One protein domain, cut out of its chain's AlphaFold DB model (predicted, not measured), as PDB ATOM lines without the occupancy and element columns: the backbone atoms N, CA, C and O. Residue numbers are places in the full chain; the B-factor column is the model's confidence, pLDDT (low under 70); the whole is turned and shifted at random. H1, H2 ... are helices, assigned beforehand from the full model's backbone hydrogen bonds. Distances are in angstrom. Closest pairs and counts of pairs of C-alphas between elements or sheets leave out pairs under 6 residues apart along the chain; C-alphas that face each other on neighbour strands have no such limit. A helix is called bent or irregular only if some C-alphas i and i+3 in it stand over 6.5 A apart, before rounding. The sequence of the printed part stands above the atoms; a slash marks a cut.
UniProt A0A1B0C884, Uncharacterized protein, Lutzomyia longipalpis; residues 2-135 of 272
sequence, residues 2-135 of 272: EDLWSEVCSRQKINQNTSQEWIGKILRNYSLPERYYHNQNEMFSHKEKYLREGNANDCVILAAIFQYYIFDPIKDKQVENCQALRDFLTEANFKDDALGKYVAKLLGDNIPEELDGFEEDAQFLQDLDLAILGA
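AT A GLANCE: This is residues 2 to 135 of the 272 residues of an uncharacterized protein of Lutzomyia longipalpis (UniProt A0A1B0C884). Seven helices form a compact ball round a short core helix, H4, with H1, H3, H5, H6 and H7 packed about it. H2 and the longest helix, H7, lie on opposite sides of this core, H2 packing on H1 with residues 19 to 23, and H7 packing on H4 and H3 and meeting the end of H6 at a corner with residues 118 to 122. The printed part has 134 residues, with H1 to H7 following in order along the chain and no named strand: the class is all helix. The whole is compact, with a radius of gyration of the C-alphas of 14.1 A, and rounded, spanning 38 by 32 by 31 A.

IN THESE COORDINATES: H7 spans residues 118 to 134 over 24.5 A, from C-alpha 118 at (51.519, 34.782, 15.258) to C-alpha 134 at (37.275, 29.464, -3.933). It has a kink of 38 degrees near residue 128 and is only just irregular: C-alphas 129 and 132 are 6.8 A apart. H4 is residues 58 to 66, 12.1 A long. H6 is residues 97 to 106 and H5 residues 78 to 91, the latter 20.1 A long. H3 covers residues 40 to 53, 18.2 A. H1, residues 2 to 11, begins at C-alpha 2 (53.291, 12.267, 4.914), and H2, residues 16 to 30, is 20.9 A long.

HOW THE PARTS SIT: With residues 121 to 125 alone, H7 touches the hub, H4, at a steep tilt of 52 degrees; the closest C-alphas are those of Val 60 and Asp 121, 6.5 A. Residues 128 to 132 of H7 touch residues 46 to 50 of H3, closest at Lys 47 and Leu 128, C-alphas 5.7 A apart. H4 touches H6, closest at the C-alphas of Cys 59 and Val 103, 5.3 A. H5 and H6 form a helical hairpin, two touching helices that run opposite ways, at a shallow tilt of 21 degrees; the closest C-alphas are those of Cys 82 and Ala 104, 5.6 A. H1 touches H4, closest at the C-alphas of Val 8 and Asp 58, 5.8 A. H2 touches H1 with residues 19 to 23 alone, closest at the C-alphas of Cys 9 and Ser 19, 6.6 A. H2 and H7 are apart. Every O i to N i+4 pair is within hydrogen-bond range in H1, H2, H4, H5 and H6, against 6 of 10 in H3 and 10 of 13 in H7.

THE WHOLE: The C-alphas of Asn 93 and Gly 134, the two farthest apart, are 39.7 A from each other. The printed part has no cut. The links H4 to H5 and H6 to H7 are long, with 11 residues each. Mean pLDDT of the printed part is 93.1, and no printed residue is under 70.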
ATOM      1  N   GLU A   2      52.101  13.018   4.474       96.75
ATOM      2  CA  GLU A   2      53.291  12.267   4.914       96.75
ATOM      3  C   GLU A   2      54.612  12.947   4.543       96.75
ATOM      4  O   GLU A   2      55.513  13.036   5.374       96.75
ATOM      5  N   ASP A   3      54.701  13.496   3.331       96.31
ATOM      6  CA  ASP A   3      55.885  14.222   2.874       96.31
ATOM      7  C   ASP A   3      56.142  15.483   3.710       96.31
ATOM      8  O   ASP A   3      57.232  15.639   4.253       96.31
ATOM      9  N   LEU A   4      55.124  16.336   3.904       97.19
ATOM     10  CA  LEU A   4      55.226  17.520   4.770       97.19
ATOM     11  C   LEU A   4      55.626  17.138   6.205       97.19
ATOM     12  O   LEU A   4      56.489  17.780   6.798       97.19
ATOM     13  N   TRP A   5      55.051  16.061   6.747       97.75
ATOM     14  CA  TRP A   5      55.424  15.535   8.061       97.75
ATOM     15  C   TRP A   5      56.895  15.105   8.120       97.75
ATOM     16  O   TRP A   5      57.614  15.464   9.055       97.75
ATOM     17  N   SER A   6      57.351  14.347   7.121       97.38
ATOM     18  CA  SER A   6      58.730  13.869   7.007       97.38
ATOM     19  C   SER A   6      59.720  15.032   6.908       97.38
ATOM     20  O   SER A   6      60.742  15.051   7.596       97.38
ATOM     21  N   GLU A   7      59.384  16.043   6.108       96.62
ATOM     22  CA  GLU A   7      60.161  17.268   5.948       96.62
ATOM     23  C   GLU A   7      60.298  18.044   7.270       96.62
ATOM     24  O   GLU A   7      61.422  18.372   7.665       96.62
ATOM     25  N   VAL A   8      59.190  18.279   7.988       95.75
ATOM     26  CA  VAL A   8      59.200  18.933   9.312       95.75
ATOM     27  C   VAL A   8      60.032  18.121  10.304       95.75
ATOM     28  O   VAL A   8      60.932  18.657  10.951       95.75
ATOM     29  N   CYS A   9      59.796  16.809  10.398       95.94
ATOM     30  CA  CYS A   9      60.537  15.939  11.312       95.94
ATOM     31  C   CYS A   9      62.044  15.954  11.028       95.94
ATOM     32  O   CYS A   9      62.847  15.948  11.963       95.94
ATOM     33  N   SER A  10      62.435  16.002   9.753       95.25
ATOM     34  CA  SER A  10      63.833  16.101   9.332       95.25
ATOM     35  C   SER A  10      64.463  17.433   9.759       95.25
ATOM     36  O   SER A  10      65.519  17.433  10.399       95.25
ATOM     37  N   ARG A  11      63.795  18.568   9.492       94.19
ATOM     38  CA  ARG A  11      64.267  19.909   9.894       94.19
ATOM     39  C   ARG A  11      64.418  20.037  11.408       94.19
ATOM     40  O   ARG A  11      65.439  20.535  11.885       94.19
ATOM     41  N   GLN A  12      63.455  19.497  12.152       92.94
ATOM     42  CA  GLN A  12      63.435  19.503  13.614       92.94
ATOM     43  C   GLN A  12      64.270  18.380  14.258       92.94
ATOM     44  O   GLN A  12      64.352  18.284  15.482       92.94
ATOM     45  N   LYS A  13      64.941  17.543  13.450       93.69
ATOM     46  CA  LYS A  13      65.820  16.444  13.896       93.69
ATOM     47  C   LYS A  13      65.122  15.444  14.825       93.69
ATOM     48  O   LYS A  13      65.728  14.928  15.768       93.69
ATOM     49  N   ILE A  14      63.855  15.158  14.544       93.81
ATOM     50  CA  ILE A  14      63.057  14.167  15.268       93.81
ATOM     51  C   ILE A  14      63.594  12.770  14.990       93.81
ATOM     52  O   ILE A  14      63.982  12.439  13.869       93.81
ATOM     53  N   ASN A  15      63.610  11.928  16.025       94.38
ATOM     54  CA  ASN A  15      64.001  10.535  15.873       94.38
ATOM     55  C   ASN A  15      63.105   9.833  14.837       94.38
ATOM     56  O   ASN A  15      61.879   9.901  14.919       94.38
ATOM     57  N   GLN A  16      63.722   9.119  13.891       94.75
ATOM     58  CA  GLN A  16      63.004   8.465  12.797       94.75
ATOM     59  C   GLN A  16      61.957   7.460  13.297       94.75
ATOM     60  O   GLN A  16      60.865   7.417  12.742       94.75
ATOM     61  N   ASN A  17      62.243   6.694  14.355       96.38
ATOM     62  CA  ASN A  17      61.285   5.727  14.893       96.38
ATOM     63  C   ASN A  17      60.054   6.441  15.459       96.38
ATOM     64  O   ASN A  17      58.934   6.069  15.118       96.38
ATOM     65  N   THR A  18      60.253   7.503  16.246       96.56
ATOM     66  CA  THR A  18      59.143   8.302  16.783       96.56
ATOM     67  C   THR A  18      58.338   8.959  15.662       96.56
ATOM     68  O   THR A  18      57.113   8.881  15.659       96.56
ATOM     69  N   SER A  19      59.006   9.553  14.667       96.94
ATOM     70  CA  SER A  19      58.347  10.169  13.507       96.94
ATOM     71  C   SER A  19      57.479   9.167  12.732       96.94
ATOM     72  O   SER A  19      56.340   9.486  12.388       96.94
ATOM     73  N   GLN A  20      57.983   7.948  12.502       97.75
ATOM     74  CA  GLN A  20      57.255   6.882  11.805       97.75
ATOM     75  C   GLN A  20      56.082   6.329  12.626       97.75
ATOM     76  O   GLN A  20      55.014   6.044  12.084       97.75
ATOM     77  N   GLU A  21      56.241   6.206  13.944       98.19
ATOM     78  CA  GLU A  21      55.144   5.792  14.817       98.19
ATOM     79  C   GLU A  21      53.999   6.815  14.797       98.19
ATOM     80  O   GLU A  21      52.827   6.445  14.652       98.19
ATOM     81  N   TRP A  22      54.339   8.102  14.893       98.31
ATOM     82  CA  TRP A  22      53.363   9.185  14.950       98.31
ATOM     83  C   TRP A  22      52.647   9.428  13.631       98.31
ATOM     84  O   TRP A  22      51.424   9.553  13.659       98.31
ATOM     85  N   ILE A  23      53.332   9.392  12.482       98.19
ATOM     86  CA  ILE A  23      52.617   9.468  11.200       98.19
ATOM     87  C   ILE A  23      51.646   8.295  11.056       98.19
ATOM     88  O   ILE A  23      50.496   8.494  10.680       98.19
ATOM     89  N   GLY A  24      52.026   7.092  11.501       98.25
ATOM     90  CA  GLY A  24      51.108   5.957  11.557       98.25
ATOM     91  C   GLY A  24      49.878   6.213  12.441       98.25
ATOM     92  O   GLY A  24      48.770   5.836  12.062       98.25
ATOM     93  N   LYS A  25      50.041   6.851  13.612       98.19
ATOM     94  CA  LYS A  25      48.919   7.253  14.489       98.19
ATOM     95  C   LYS A  25      48.019   8.291  13.798       98.19
ATOM     96  O   LYS A  25      46.803   8.109  13.781       98.19
ATOM     97  N   ILE A  26      48.608   9.330  13.205       98.25
ATOM     98  CA  ILE A  26      47.903  10.411  12.496       98.25
ATOM     99  C   ILE A  26      47.078   9.843  11.340       98.25
ATOM    100  O   ILE A  26      45.866  10.036  11.299       98.25
ATOM    101  N   LEU A  27      47.701   9.068  10.452       97.75
ATOM    102  CA  LEU A  27      47.031   8.486   9.290       97.75
ATOM    103  C   LEU A  27      45.881   7.559   9.690       97.75
ATOM    104  O   LEU A  27      44.822   7.591   9.063       97.75
ATOM    105  N   ARG A  28      46.047   6.767  10.761       97.44
ATOM    106  CA  ARG A  28      44.961   5.928  11.291       97.44
ATOM    107  C   ARG A  28      43.772   6.763  11.762       97.44
ATOM    108  O   ARG A  28      42.647   6.408  11.430       97.44
ATOM    109  N   ASN A  29      44.010   7.865  12.474       96.31
ATOM    110  CA  ASN A  29      42.935   8.759  12.910       96.31
ATOM    111  C   ASN A  29      42.243   9.448  11.730       96.31
ATOM    112  O   ASN A  29      41.018   9.491  11.688       96.31
ATOM    113  N   TYR A  30      43.002   9.935  10.750       97.19
ATOM    114  CA  TYR A  30      42.446  10.560   9.546       97.19
ATOM    115  C   TYR A  30      41.702   9.563   8.641       97.19
ATOM    116  O   TYR A  30      40.901   9.989   7.817       97.19
ATOM    117  N   SER A  31      41.924   8.255   8.804       96.44
ATOM    118  CA  SER A  31      41.267   7.193   8.025       96.44
ATOM    119  C   SER A  31      40.043   6.580   8.717       96.44
ATOM    120  O   SER A  31      39.521   5.566   8.246       96.44
ATOM    121  N   LEU A  32      39.595   7.142   9.846       95.88
ATOM    122  CA  LEU A  32      38.408   6.652  10.545       95.88
ATOM    123  C   LEU A  32      37.155   6.753   9.647       95.88
ATOM    124  O   LEU A  32      36.974   7.762   8.963       95.88
ATOM    125  N   PRO A  33      36.281   5.728   9.624       92.81
ATOM    126  CA  PRO A  33      35.196   5.612   8.643       92.81
ATOM    127  C   PRO A  33      34.128   6.714   8.734       92.81
ATOM    128  O   PRO A  33      33.385   6.929   7.778       92.81
ATOM    129  N   GLU A  34      34.032   7.397   9.870       90.38
ATOM    130  CA  GLU A  34      33.148   8.538  10.096       90.38
ATOM    131  C   GLU A  34      33.659   9.859   9.492       90.38
ATOM    132  O   GLU A  34      32.880  10.804   9.384       90.38
ATOM    133  N   ARG A  35      34.933   9.930   9.073       94.50
ATOM    134  CA  ARG A  35      35.561  11.121   8.474       94.50
ATOM    135  C   ARG A  35      35.431  11.105   6.955       94.50
ATOM    136  O   ARG A  35      36.295  10.593   6.239       94.50
ATOM    137  N   TYR A  36      34.354  11.689   6.445       93.81
ATOM    138  CA  TYR A  36      34.120  11.776   5.003       93.81
ATOM    139  C   TYR A  36      34.871  12.938   4.345       93.81
ATOM    140  O   TYR A  36      35.401  12.749   3.257       93.81
ATOM    141  N   TYR A  37      34.947  14.104   4.991       94.56
ATOM    142  CA  TYR A  37      35.706  15.271   4.534       94.56
ATOM    143  C   TYR A  37      36.973  15.496   5.368       94.56
ATOM    144  O   TYR A  37      38.035  15.737   4.796       94.56
ATOM    145  N   HIS A  38      36.907  15.363   6.698       95.38
ATOM    146  CA  HIS A  38      38.024  15.627   7.621       95.38
ATOM    147  C   HIS A  38      39.057  14.483   7.654       95.38
ATOM    148  O   HIS A  38      39.422  13.956   8.709       95.38
ATOM    149  N   ASN A  39      39.524  14.088   6.470       96.00
ATOM    150  CA  ASN A  39      40.527  13.062   6.220       96.00
ATOM    151  C   ASN A  39      41.676  13.605   5.344       96.00
ATOM    152  O   ASN A  39      41.704  14.773   4.949       96.00
ATOM    153  N   GLN A  40      42.671  12.753   5.085       95.31
ATOM    154  CA  GLN A  40      43.877  13.136   4.350       95.31
ATOM    155  C   GLN A  40      43.598  13.457   2.877       95.31
ATOM    156  O   GLN A  40      44.204  14.373   2.327       95.31
ATOM    157  N   ASN A  41      42.722  12.685   2.238       94.38
ATOM    158  CA  ASN A  41      42.515  12.737   0.791       94.38
ATOM    159  C   ASN A  41      41.639  13.920   0.378       94.38
ATOM    160  O   ASN A  41      41.785  14.422  -0.730       94.38
ATOM    161  N   GLU A  42      40.767  14.361   1.281       94.88
ATOM    162  CA  GLU A  42      39.831  15.455   1.055       94.88
ATOM    163  C   GLU A  42      40.361  16.735   1.716       94.88
ATOM    164  O   GLU A  42      41.096  17.491   1.083       94.88
ATOM    165  N   MET A  43      40.064  16.989   2.996       94.69
ATOM    166  CA  MET A  43      40.439  18.238   3.678       94.69
ATOM    167  C   MET A  43      41.943  18.540   3.605       94.69
ATOM    168  O   MET A  43      42.327  19.650   3.242       94.69
ATOM    169  N   PHE A  44      42.818  17.581   3.930       95.44
ATOM    170  CA  PHE A  44      44.254  17.888   3.999       95.44
ATOM    171  C   PHE A  44      44.872  18.095   2.615       95.44
ATOM    172  O   PHE A  44      45.703  18.983   2.447       95.44
ATOM    173  N   SER A  45      44.444  17.315   1.621       93.31
ATOM    174  CA  SER A  45      44.890  17.450   0.231       93.31
ATOM    175  C   SER A  45      44.631  18.859  -0.321       93.31
ATOM    176  O   SER A  45      45.517  19.452  -0.937       93.31
ATOM    177  N   HIS A  46      43.469  19.451  -0.009       90.88
ATOM    178  CA  HIS A  46      43.161  20.834  -0.393       90.88
ATOM    179  C   HIS A  46      44.120  21.854   0.241       90.88
ATOM    180  O   HIS A  46      44.521  22.809  -0.424       90.88
ATOM    181  N   LYS A  47      44.527  21.640   1.499       93.69
ATOM    182  CA  LYS A  47      45.483  22.513   2.201       93.69
ATOM    183  C   LYS A  47      46.920  22.324   1.714       93.69
ATOM    184  O   LYS A  47      47.681  23.286   1.663       93.69
ATOM    185  N   GLU A  48      47.303  21.100   1.347       94.38
ATOM    186  CA  GLU A  48      48.688  20.735   1.031       94.38
ATOM    187  C   GLU A  48      49.291  21.585  -0.092       94.38
ATOM    188  O   GLU A  48      50.450  21.991   0.009       94.38
ATOM    189  N   LYS A  49      48.505  21.914  -1.123       91.12
ATOM    190  CA  LYS A  49      48.945  22.816  -2.194       91.12
ATOM    191  C   LYS A  49      49.404  24.168  -1.638       91.12
ATOM    192  O   LYS A  49      50.514  24.602  -1.929       91.12
ATOM    193  N   TYR A  50      48.572  24.809  -0.822       94.19
ATOM    194  CA  TYR A  50      48.841  26.138  -0.274       94.19
ATOM    195  C   TYR A  50      49.936  26.119   0.788       94.19
ATOM    196  O   TYR A  50      50.754  27.031   0.828       94.19
ATOM    197  N   LEU A  51      50.025  25.053   1.589       96.38
ATOM    198  CA  LEU A  51      51.139  24.857   2.521       96.38
ATOM    199  C   LEU A  51      52.490  24.819   1.786       96.38
ATOM    200  O   LEU A  51      53.473  25.372   2.271       96.38
ATOM    201  N   ARG A  52      52.541  24.198   0.600       94.56
ATOM    202  CA  ARG A  52      53.755  24.132  -0.227       94.56
ATOM    203  C   ARG A  52      54.029  25.435  -0.972       94.56
ATOM    204  O   ARG A  52      55.134  25.959  -0.883       94.56
ATOM    205  N   GLU A  53      53.046  25.956  -1.702       92.25
ATOM    206  CA  GLU A  53      53.197  27.172  -2.516       92.25
ATOM    207  C   GLU A  53      53.408  28.425  -1.656       92.25
ATOM    208  O   GLU A  53      54.195  29.294  -2.023       92.25
ATOM    209  N   GLY A  54      52.754  28.487  -0.495       87.69
ATOM    210  CA  GLY A  54      52.917  29.546   0.498       87.69
ATOM    211  C   GLY A  54      54.177  29.410   1.352       87.69
ATOM    212  O   GLY A  54      54.423  30.269   2.189       87.69
ATOM    213  N   ASN A  55      54.981  28.355   1.150       91.19
ATOM    214  CA  ASN A  55      56.191  28.077   1.926       91.19
ATOM    215  C   ASN A  55      55.932  28.120   3.446       91.19
ATOM    216  O   ASN A  55      56.648  28.787   4.196       91.19
ATOM    217  N   ALA A  56      54.874  27.427   3.878       95.38
ATOM    218  CA  ALA A  56      54.435  27.414   5.264       95.38
ATOM    219  C   ALA A  56      55.561  26.955   6.198       95.38
ATOM    220  O   ALA A  56      56.280  25.991   5.914       95.38
ATOM    221  N   ASN A  57      55.698  27.637   7.334       95.81
ATOM    222  CA  ASN A  57      56.680  27.262   8.342       95.81
ATOM    223  C   ASN A  57      56.263  25.974   9.084       95.81
ATOM    224  O   ASN A  57      55.128  25.495   8.986       95.81
ATOM    225  N   ASP A  58      57.197  25.406   9.850       95.94
ATOM    226  CA  ASP A  58      56.967  24.152  10.576       95.94
ATOM    227  C   ASP A  58      55.815  24.259  11.588       95.94
ATOM    228  O   ASP A  58      55.100  23.277  11.789       95.94
ATOM    229  N   CYS A  59      55.595  25.436  12.187       97.06
ATOM    230  CA  CYS A  59      54.510  25.646  13.139       97.06
ATOM    231  C   CYS A  59      53.140  25.520  12.466       97.06
ATOM    232  O   CYS A  59      52.283  24.789  12.957       97.06
ATOM    233  N   VAL A  60      52.953  26.185  11.322       98.00
ATOM    234  CA  VAL A  60      51.711  26.127  10.538       98.00
ATOM    235  C   VAL A  60      51.458  24.712  10.023       98.00
ATOM    236  O   VAL A  60      50.335  24.218  10.114       98.00
ATOM    237  N   ILE A  61      52.489  24.023   9.518       98.19
ATOM    238  CA  ILE A  61      52.342  22.644   9.027       98.19
ATOM    239  C   ILE A  61      51.914  21.712  10.169       98.19
ATOM    240  O   ILE A  61      50.991  20.914   9.996       98.19
ATOM    241  N   LEU A  62      52.553  21.812  11.339       98.00
ATOM    242  CA  LEU A  62      52.170  21.024  12.511       98.00
ATOM    243  C   LEU A  62      50.754  21.372  12.978       98.00
ATOM    244  O   LEU A  62      49.972  20.457  13.235       98.00
ATOM    245  N   ALA A  63      50.392  22.655  13.025       98.25
ATOM    246  CA  ALA A  63      49.043  23.083  13.375       98.25
ATOM    247  C   ALA A  63      48.010  22.491  12.404       98.25
ATOM    248  O   ALA A  63      47.068  21.849  12.850       98.25
ATOM    249  N   ALA A  64      48.231  22.569  11.088       97.81
ATOM    250  CA  ALA A  64      47.330  22.002  10.080       97.81
ATOM    251  C   ALA A  64      47.163  20.470  10.188       97.81
ATOM    252  O   ALA A  64      46.104  19.936   9.847       97.81
ATOM    253  N   ILE A  65      48.191  19.752  10.657       98.25
ATOM    254  CA  ILE A  65      48.142  18.300  10.896       98.25
ATOM    255  C   ILE A  65      47.419  17.964  12.209       98.25
ATOM    256  O   ILE A  65      46.690  16.973  12.270       98.25
ATOM    257  N   PHE A  66      47.613  18.753  13.269       98.38
ATOM    258  CA  PHE A  66      47.032  18.470  14.585       98.38
ATOM    259  C   PHE A  66      45.644  19.095  14.809       98.38
ATOM    260  O   PHE A  66      44.902  18.578  15.641       98.38
ATOM    261  N   GLN A  67      45.251  20.118  14.038       95.75
ATOM    262  CA  GLN A  67      43.973  20.850  14.144       95.75
ATOM    263  C   GLN A  67      42.753  19.927  14.170       95.75
ATOM    264  O   GLN A  67      41.799  20.194  14.896       95.75
ATOM    265  N   TYR A  68      42.813  18.823  13.423       94.94
ATOM    266  CA  TYR A  68      41.764  17.806  13.354       94.94
ATOM    267  C   TYR A  68      42.298  16.401  13.658       94.94
ATOM    268  O   TYR A  68      41.771  15.403  13.153       94.94
ATOM    269  N   TYR A  69      43.345  16.289  14.488       97.44
ATOM    270  CA  TYR A  69      43.884  14.988  14.896       97.44
ATOM    271  C   TYR A  69      42.801  14.116  15.540       97.44
ATOM    272  O   TYR A  69      42.586  12.978  15.120       97.44
ATOM    273  N   ILE A  70      42.052  14.683  16.483       96.00
ATOM    274  CA  ILE A  70      40.729  14.247  16.916       96.00
ATOM    275  C   ILE A  70      39.705  15.170  16.255       96.00
ATOM    276  O   ILE A  70      39.842  16.393  16.259       96.00
ATOM    277  N   PHE A  71      38.671  14.568  15.682       93.25
ATOM    278  CA  PHE A  71      37.592  15.269  15.008       93.25
ATOM    279  C   PHE A  71      36.266  14.750  15.544       93.25
ATOM    280  O   PHE A  71      36.055  13.540  15.632       93.25
ATOM    281  N   ASP A  72      35.391  15.680  15.899       87.69
ATOM    282  CA  ASP A  72      33.997  15.432  16.229       87.69
ATOM    283  C   ASP A  72      33.188  16.564  15.571       87.69
ATOM    284  O   ASP A  72      33.504  17.732  15.788       87.69
ATOM    285  N   PRO A  73      32.178  16.257  14.741       80.50
ATOM    286  CA  PRO A  73      31.403  17.276  14.031       80.50
ATOM    287  C   PRO A  73      30.505  18.121  14.951       80.50
ATOM    288  O   PRO A  73      29.918  19.099  14.499       80.50
ATOM    289  N   ILE A  74      30.334  17.742  16.222       76.62
ATOM    290  CA  ILE A  74      29.487  18.462  17.185       76.62
ATOM    291  C   ILE A  74      30.322  19.130  18.270       76.62
ATOM    292  O   ILE A  74      29.992  20.226  18.722       76.62
ATOM    293  N   LYS A  75      31.333  18.426  18.778       79.56
ATOM    294  CA  LYS A  75      32.099  18.868  19.942       79.56
ATOM    295  C   LYS A  75      33.406  19.487  19.508       79.56
ATOM    296  O   LYS A  75      34.148  18.882  18.744       79.56
ATOM    297  N   ASP A  76      33.730  20.618  20.114       81.69
ATOM    298  CA  ASP A  76      35.072  21.158  20.024       81.69
ATOM    299  C   ASP A  76      36.086  20.173  20.637       81.69
ATOM    300  O   ASP A  76      35.874  19.638  21.731       81.69
ATOM    301  N   LYS A  77      37.151  19.901  19.878       93.06
ATOM    302  CA  LYS A  77      38.254  18.980  20.194       93.06
ATOM    303  C   LYS A  77      39.591  19.683  20.351       93.06
ATOM    304  O   LYS A  77      40.629  19.027  20.411       93.06
ATOM    305  N   GLN A  78      39.565  21.007  20.454       93.19
ATOM    306  CA  GLN A  78      40.736  21.851  20.623       93.19
ATOM    307  C   GLN A  78      41.683  21.353  21.728       93.19
ATOM    308  O   GLN A  78      42.884  21.206  21.499       93.19
ATOM    309  N   VAL A  79      41.152  21.038  22.916       94.06
ATOM    310  CA  VAL A  79      41.952  20.593  24.071       94.06
ATOM    311  C   VAL A  79      42.618  19.244  23.796       94.06
ATOM    312  O   VAL A  79      43.812  19.086  24.056       94.06
ATOM    313  N   GLU A  80      41.877  18.276  23.252       97.88
ATOM    314  CA  GLU A  80      42.413  16.963  22.892       97.88
ATOM    315  C   GLU A  80      43.465  17.051  21.777       97.88
ATOM    316  O   GLU A  80      44.468  16.340  21.821       97.88
ATOM    317  N   ASN A  81      43.279  17.954  20.815       97.75
ATOM    318  CA  ASN A  81      44.219  18.181  19.718       97.75
ATOM    319  C   ASN A  81      45.516  18.835  20.201       97.75
ATOM    320  O   ASN A  81      46.607  18.377  19.849       97.75
ATOM    321  N   CYS A  82      45.417  19.822  21.095       97.69
ATOM    322  CA  CYS A  82      46.577  20.378  21.790       97.69
ATOM    323  C   CYS A  82      47.292  19.307  22.623       97.69
ATOM    324  O   CYS A  82      48.522  19.265  22.657       97.69
ATOM    325  N   GLN A  83      46.549  18.415  23.285       97.75
ATOM    326  CA  GLN A  83      47.156  17.338  24.063       97.75
ATOM    327  C   GLN A  83      47.900  16.334  23.175       97.75
ATOM    328  O   GLN A  83      49.032  15.983  23.495       97.75
ATOM    329  N   ALA A  84      47.328  15.937  22.037       98.38
ATOM    330  CA  ALA A  84      47.991  15.043  21.087       98.38
ATOM    331  C   ALA A  84      49.313  15.625  20.557       98.38
ATOM    332  O   ALA A  84      50.299  14.898  20.430       98.38
ATOM    333  N   LEU A  85      49.358  16.939  20.303       97.94
ATOM    334  CA  LEU A  85      50.599  17.641  19.980       97.94
ATOM    335  C   LEU A  85      51.615  17.528  21.129       97.94
ATOM    336  O   LEU A  85      52.768  17.174  20.892       97.94
ATOM    337  N   ARG A  86      51.212  17.813  22.376       96.81
ATOM    338  CA  ARG A  86      52.116  17.743  23.540       96.81
ATOM    339  C   ARG A  86      52.655  16.332  23.774       96.81
ATOM    340  O   ARG A  86      53.834  16.185  24.100       96.81
ATOM    341  N   ASP A  87      51.827  15.312  23.574       97.81
ATOM    342  CA  ASP A  87      52.234  13.908  23.663       97.81
ATOM    343  C   ASP A  87      53.293  13.589  22.600       97.81
ATOM    344  O   ASP A  87      54.347  13.040  22.927       97.81
ATOM    345  N   PHE A  88      53.080  14.026  21.353       97.50
ATOM    346  CA  PHE A  88      54.075  13.900  20.285       97.50
ATOM    347  C   PHE A  88      55.393  14.584  20.641       97.50
ATOM    348  O   PHE A  88      56.448  13.956  20.559       97.50
ATOM    349  N   LEU A  89      55.351  15.850  21.064       95.62
ATOM    350  CA  LEU A  89      56.554  16.609  21.413       95.62
ATOM    351  C   LEU A  89      57.317  15.951  22.574       95.62
ATOM    352  O   LEU A  89      58.547  15.880  22.551       95.62
ATOM    353  N   THR A  90      56.594  15.401  23.552       95.50
ATOM    354  CA  THR A  90      57.179  14.674  24.687       95.50
ATOM    355  C   THR A  90      57.855  13.379  24.232       95.50
ATOM    356  O   THR A  90      59.027  13.155  24.537       95.50
ATOM    357  N   GLU A  91      57.160  12.536  23.462       96.12
ATOM    358  CA  GLU A  91      57.700  11.269  22.941       96.12
ATOM    359  C   GLU A  91      58.858  11.486  21.951       96.12
ATOM    360  O   GLU A  91      59.781  10.670  21.866       96.12
ATOM    361  N   ALA A  92      58.844  12.599  21.216       93.62
ATOM    362  CA  ALA A  92      59.919  13.013  20.320       93.62
ATOM    363  C   ALA A  92      61.151  13.558  21.055       93.62
ATOM    364  O   ALA A  92      62.179  13.788  20.413       93.62
ATOM    365  N   ASN A  93      61.068  13.751  22.380       90.50
ATOM    366  CA  ASN A  93      62.071  14.454  23.179       90.50
ATOM    367  C   ASN A  93      62.406  15.826  22.565       90.50
ATOM    368  O   ASN A  93      63.577  16.195  22.395       90.50
ATOM    369  N   PHE A  94      61.355  16.540  22.156       87.81
ATOM    370  CA  PHE A  94      61.448  17.826  21.487       87.81
ATOM    371  C   PHE A  94      62.035  18.869  22.435       87.81
ATOM    372  O   PHE A  94      61.583  19.017  23.568       87.81
ATOM    373  N   LYS A  95      63.073  19.580  21.991       79.81
ATOM    374  CA  LYS A  95      63.825  20.499  22.861       79.81
ATOM    375  C   LYS A  95      63.359  21.948  22.779       79.81
ATOM    376  O   LYS A  95      63.692  22.725  23.670       79.81
ATOM    377  N   ASP A  96      62.654  22.310  21.713       83.88
ATOM    378  CA  ASP A  96      62.204  23.677  21.477       83.88
ATOM    379  C   ASP A  96      60.787  23.876  22.037       83.88
ATOM    380  O   ASP A  96      59.771  23.631  21.388       83.88
ATOM    381  N   ASP A  97      60.745  24.297  23.299       85.44
ATOM    382  CA  ASP A  97      59.511  24.626  24.016       85.44
ATOM    383  C   ASP A  97      58.769  25.819  23.384       85.44
ATOM    384  O   ASP A  97      57.542  25.889  23.456       85.44
ATOM    385  N   ALA A  98      59.485  26.737  22.719       90.44
ATOM    386  CA  ALA A  98      58.879  27.910  22.098       90.44
ATOM    387  C   ALA A  98      58.035  27.514  20.882       90.44
ATOM    388  O   ALA A  98      56.882  27.931  20.786       90.44
ATOM    389  N   LEU A  99      58.559  26.648  20.008       92.56
ATOM    390  CA  LEU A  99      57.792  26.106  18.882       92.56
ATOM    391  C   LEU A  99      56.566  25.331  19.375       92.56
ATOM    392  O   LEU A  99      55.466  25.540  18.871       92.56
ATOM    393  N   GLY A 100      56.724  24.478  20.392       93.56
ATOM    394  CA  GLY A 100      55.606  23.716  20.954       93.56
ATOM    395  C   GLY A 100      54.466  24.606  21.459       93.56
ATOM    396  O   GLY A 100      53.302  24.363  21.133       93.56
ATOM    397  N   LYS A 101      54.800  25.674  22.194       94.19
ATOM    398  CA  LYS A 101      53.832  26.687  22.648       94.19
ATOM    399  C   LYS A 101      53.199  27.449  21.492       94.19
ATOM    400  O   LYS A 101      51.998  27.694  21.525       94.19
ATOM    401  N   TYR A 102      53.981  27.788  20.471       97.19
ATOM    402  CA  TYR A 102      53.485  28.484  19.288       97.19
ATOM    403  C   TYR A 102      52.437  27.650  18.547       97.19
ATOM    404  O   TYR A 102      51.342  28.135  18.271       97.19
ATOM    405  N   VAL A 103      52.726  26.370  18.292       97.69
ATOM    406  CA  VAL A 103      51.767  25.463  17.643       97.69
ATOM    407  C   VAL A 103      50.542  25.245  18.527       97.69
ATOM    408  O   VAL A 103      49.426  25.283  18.021       97.69
ATOM    409  N   ALA A 104      50.707  25.080  19.843       96.69
ATOM    410  CA  ALA A 104      49.569  24.979  20.757       96.69
ATOM    411  C   ALA A 104      48.674  26.233  20.700       96.69
ATOM    412  O   ALA A 104      47.455  26.103  20.625       96.69
ATOM    413  N   LYS A 105      49.267  27.434  20.649       96.94
ATOM    414  CA  LYS A 105      48.527  28.694  20.488       96.94
ATOM    415  C   LYS A 105      47.795  28.761  19.141       96.94
ATOM    416  O   LYS A 105      46.640  29.171  19.118       96.94
ATOM    417  N   LEU A 106      48.409  28.305  18.040       96.25
ATOM    418  CA  LEU A 106      47.745  28.203  16.724       96.25
ATOM    419  C   LEU A 106      46.563  27.225  16.745       96.25
ATOM    420  O   LEU A 106      45.564  27.440  16.067       96.25
ATOM    421  N   LEU A 107      46.658  26.163  17.547       96.19
ATOM    422  CA  LEU A 107      45.560  25.231  17.802       96.19
ATOM    423  C   LEU A 107      44.499  25.801  18.761       96.19
ATOM    424  O   LEU A 107      43.548  25.095  19.075       96.19
ATOM    425  N   GLY A 108      44.650  27.042  19.233       91.75
ATOM    426  CA  GLY A 108      43.701  27.761  20.087       91.75
ATOM    427  C   GLY A 108      44.012  27.722  21.587       91.75
ATOM    428  O   GLY A 108      43.229  28.247  22.381       91.75
ATOM    429  N   ASP A 109      45.096  27.068  22.018       93.62
ATOM    430  CA  ASP A 109      45.460  27.002  23.439       93.62
ATOM    431  C   ASP A 109      45.681  28.405  24.022       93.62
ATOM    432  O   ASP A 109      46.229  29.299  23.370       93.62
ATOM    433  N   ASN A 110      45.273  28.602  25.275       91.81
ATOM    434  CA  ASN A 110      45.347  29.912  25.917       91.81
ATOM    435  C   ASN A 110      46.762  30.179  26.453       91.81
ATOM    436  O   ASN A 110      47.039  30.020  27.644       91.81
ATOM    437  N   ILE A 111      47.652  30.569  25.547       91.50
ATOM    438  CA  ILE A 111      49.038  30.943  25.826       91.50
ATOM    439  C   ILE A 111      49.105  32.475  25.972       91.50
ATOM    440  O   ILE A 111      48.873  33.173  24.977       91.50
ATOM    441  N   PRO A 112      49.370  33.026  27.174       86.50
ATOM    442  CA  PRO A 112      49.345  34.472  27.419       86.50
ATOM    443  C   PRO A 112      50.497  35.234  26.752       86.50
ATOM    444  O   PRO A 112      50.431  36.454  26.629       86.50
ATOM    445  N   GLU A 113      51.556  34.542  26.342       89.75
ATOM    446  CA  GLU A 113      52.707  35.136  25.678       89.75
ATOM    447  C   GLU A 113      52.333  35.722  24.304       89.75
ATOM    448  O   GLU A 113      51.654  35.086  23.488       89.75
ATOM    449  N   GLU A 114      52.810  36.940  24.037       88.81
ATOM    450  CA  GLU A 114      52.835  37.514  22.691       88.81
ATOM    451  C   GLU A 114      53.941  36.826  21.888       88.81
ATOM    452  O   GLU A 114      55.095  36.767  22.317       88.81
ATOM    453  N   LEU A 115      53.572  36.273  20.735       91.25
ATOM    454  CA  LEU A 115      54.474  35.534  19.862       91.25
ATOM    455  C   LEU A 115      54.589  36.294  18.541       91.25
ATOM    456  O   LEU A 115      53.585  36.574  17.890       91.25
ATOM    457  N   ASP A 116      55.815  36.653  18.174       91.88
ATOM    458  CA  ASP A 116      56.091  37.396  16.945       91.88
ATOM    459  C   ASP A 116      55.669  36.586  15.709       91.88
ATOM    460  O   ASP A 116      55.905  35.379  15.655       91.88
ATOM    461  N   GLY A 117      55.020  37.239  14.743       89.62
ATOM    462  CA  GLY A 117      54.474  36.595  13.539       89.62
ATOM    463  C   GLY A 117      53.184  35.780  13.732       89.62
ATOM    464  O   GLY A 117      52.622  35.309  12.745       89.62
ATOM    465  N   PHE A 118      52.667  35.650  14.963       93.62
ATOM    466  CA  PHE A 118      51.519  34.782  15.258       93.62
ATOM    467  C   PHE A 118      50.255  35.131  14.475       93.62
ATOM    468  O   PHE A 118      49.609  34.234  13.949       93.62
ATOM    469  N   GLU A 119      49.905  36.415  14.389       90.00
ATOM    470  CA  GLU A 119      48.671  36.844  13.718       90.00
ATOM    471  C   GLU A 119      48.681  36.505  12.220       90.00
ATOM    472  O   GLU A 119      47.661  36.091  11.677       90.00
ATOM    473  N   GLU A 120      49.840  36.615  11.560       92.06
ATOM    474  CA  GLU A 120      49.987  36.260  10.143       92.06
ATOM    475  C   GLU A 120      49.820  34.749   9.937       92.06
ATOM    476  O   GLU A 120      49.059  34.325   9.067       92.06
ATOM    477  N   ASP A 121      50.456  33.930  10.778       95.44
ATOM    478  CA  ASP A 121      50.329  32.470  10.719       95.44
ATOM    479  C   ASP A 121      48.916  31.986  11.085       95.44
ATOM    480  O   ASP A 121      48.405  31.039  10.480       95.44
ATOM    481  N   ALA A 122      48.273  32.622  12.068       89.50
ATOM    482  CA  ALA A 122      46.905  32.319  12.476       89.50
ATOM    483  C   ALA A 122      45.913  32.663  11.359       89.50
ATOM    484  O   ALA A 122      45.044  31.851  11.032       89.50
ATOM    485  N   GLN A 123      46.086  33.825  10.722       86.62
ATOM    486  CA  GLN A 123      45.292  34.221   9.566       86.62
ATOM    487  C   GLN A 123      45.530  33.286   8.379       86.62
ATOM    488  O   GLN A 123      44.573  32.841   7.751       86.62
ATOM    489  N   PHE A 124      46.778  32.906   8.111       90.75
ATOM    490  CA  PHE A 124      47.085  31.956   7.049       90.75
ATOM    491  C   PHE A 124      46.441  30.584   7.305       90.75
ATOM    492  O   PHE A 124      45.871  29.993   6.388       90.75
ATOM    493  N   LEU A 125      46.451  30.084   8.547       89.06
ATOM    494  CA  LEU A 125      45.767  28.838   8.912       89.06
ATOM    495  C   LEU A 125      44.243  28.936   8.716       89.06
ATOM    496  O   LEU A 125      43.634  27.984   8.230       89.06
ATOM    497  N   GLN A 126      43.642  30.087   9.030       84.00
ATOM    498  CA  GLN A 126      42.228  30.355   8.755       84.00
ATOM    499  C   GLN A 126      41.939  30.384   7.245       84.00
ATOM    500  O   GLN A 126      40.967  29.782   6.788       84.00
ATOM    501  N   ASP A 127      42.799  31.024   6.455       84.19
ATOM    502  CA  ASP A 127      42.667  31.075   4.998       84.19
ATOM    503  C   ASP A 127      42.762  29.677   4.368       84.19
ATOM    504  O   ASP A 127      42.053  29.389   3.400       84.19
ATOM    505  N   LEU A 128      43.560  28.763   4.940       88.62
ATOM    506  CA  LEU A 128      43.601  27.360   4.510       88.62
ATOM    507  C   LEU A 128      42.246  26.653   4.666       88.62
ATOM    508  O   LEU A 128      41.892  25.837   3.814       88.62
ATOM    509  N   ASP A 129      41.491  26.947   5.729       82.94
ATOM    510  CA  ASP A 129      40.137  26.410   5.929       82.94
ATOM    511  C   ASP A 129      39.120  27.045   4.970       82.94
ATOM    512  O   ASP A 129      38.201  26.376   4.487       82.94
ATOM    513  N   LEU A 130      39.303  28.324   4.636       83.00
ATOM    514  CA  LEU A 130      38.427  29.061   3.724       83.00
ATOM    515  C   LEU A 130      38.738  28.814   2.243       83.00
ATOM    516  O   LEU A 130      37.882  29.063   1.394       83.00
ATOM    517  N   ALA A 131      39.915  28.282   1.908       84.12
ATOM    518  CA  ALA A 131      40.354  28.072   0.529       84.12
ATOM    519  C   ALA A 131      39.373  27.229  -0.305       84.12
ATOM    520  O   ALA A 131      39.245  27.435  -1.514       84.12
ATOM    521  N   ILE A 132      38.630  26.313   0.332       82.81
ATOM    522  CA  ILE A 132      37.607  25.494  -0.332       82.81
ATOM    523  C   ILE A 132      36.462  26.332  -0.921       82.81
ATOM    524  O   ILE A 132      35.849  25.922  -1.904       82.81
ATOM    525  N   LEU A 133      36.190  27.525  -0.378       79.56
ATOM    526  CA  LEU A 133      35.153  28.434  -0.884       79.56
ATOM    527  C   LEU A 133      35.493  28.994  -2.273       79.56
ATOM    528  O   LEU A 133      34.592  29.358  -3.025       79.56
ATOM    529  N   GLY A 134      36.784  29.054  -2.616       76.06
ATOM    530  CA  GLY A 134      37.275  29.464  -3.933       76.06
ATOM    531  C   GLY A 134      37.494  28.305  -4.911       76.06
ATOM    532  O   GLY A 134      38.017  28.531  -6.003       76.06
ATOM    533  N   ALA A 135      37.152  27.069  -4.531       80.56
ATOM    534  CA  ALA A 135      37.342  25.895  -5.380       80.56
ATOM    535  C   ALA A 135      36.392  25.893  -6.592       80.56
ATOM    536  O   ALA A 135      35.406  26.633  -6.650       80.56
TER     537      ALA A 135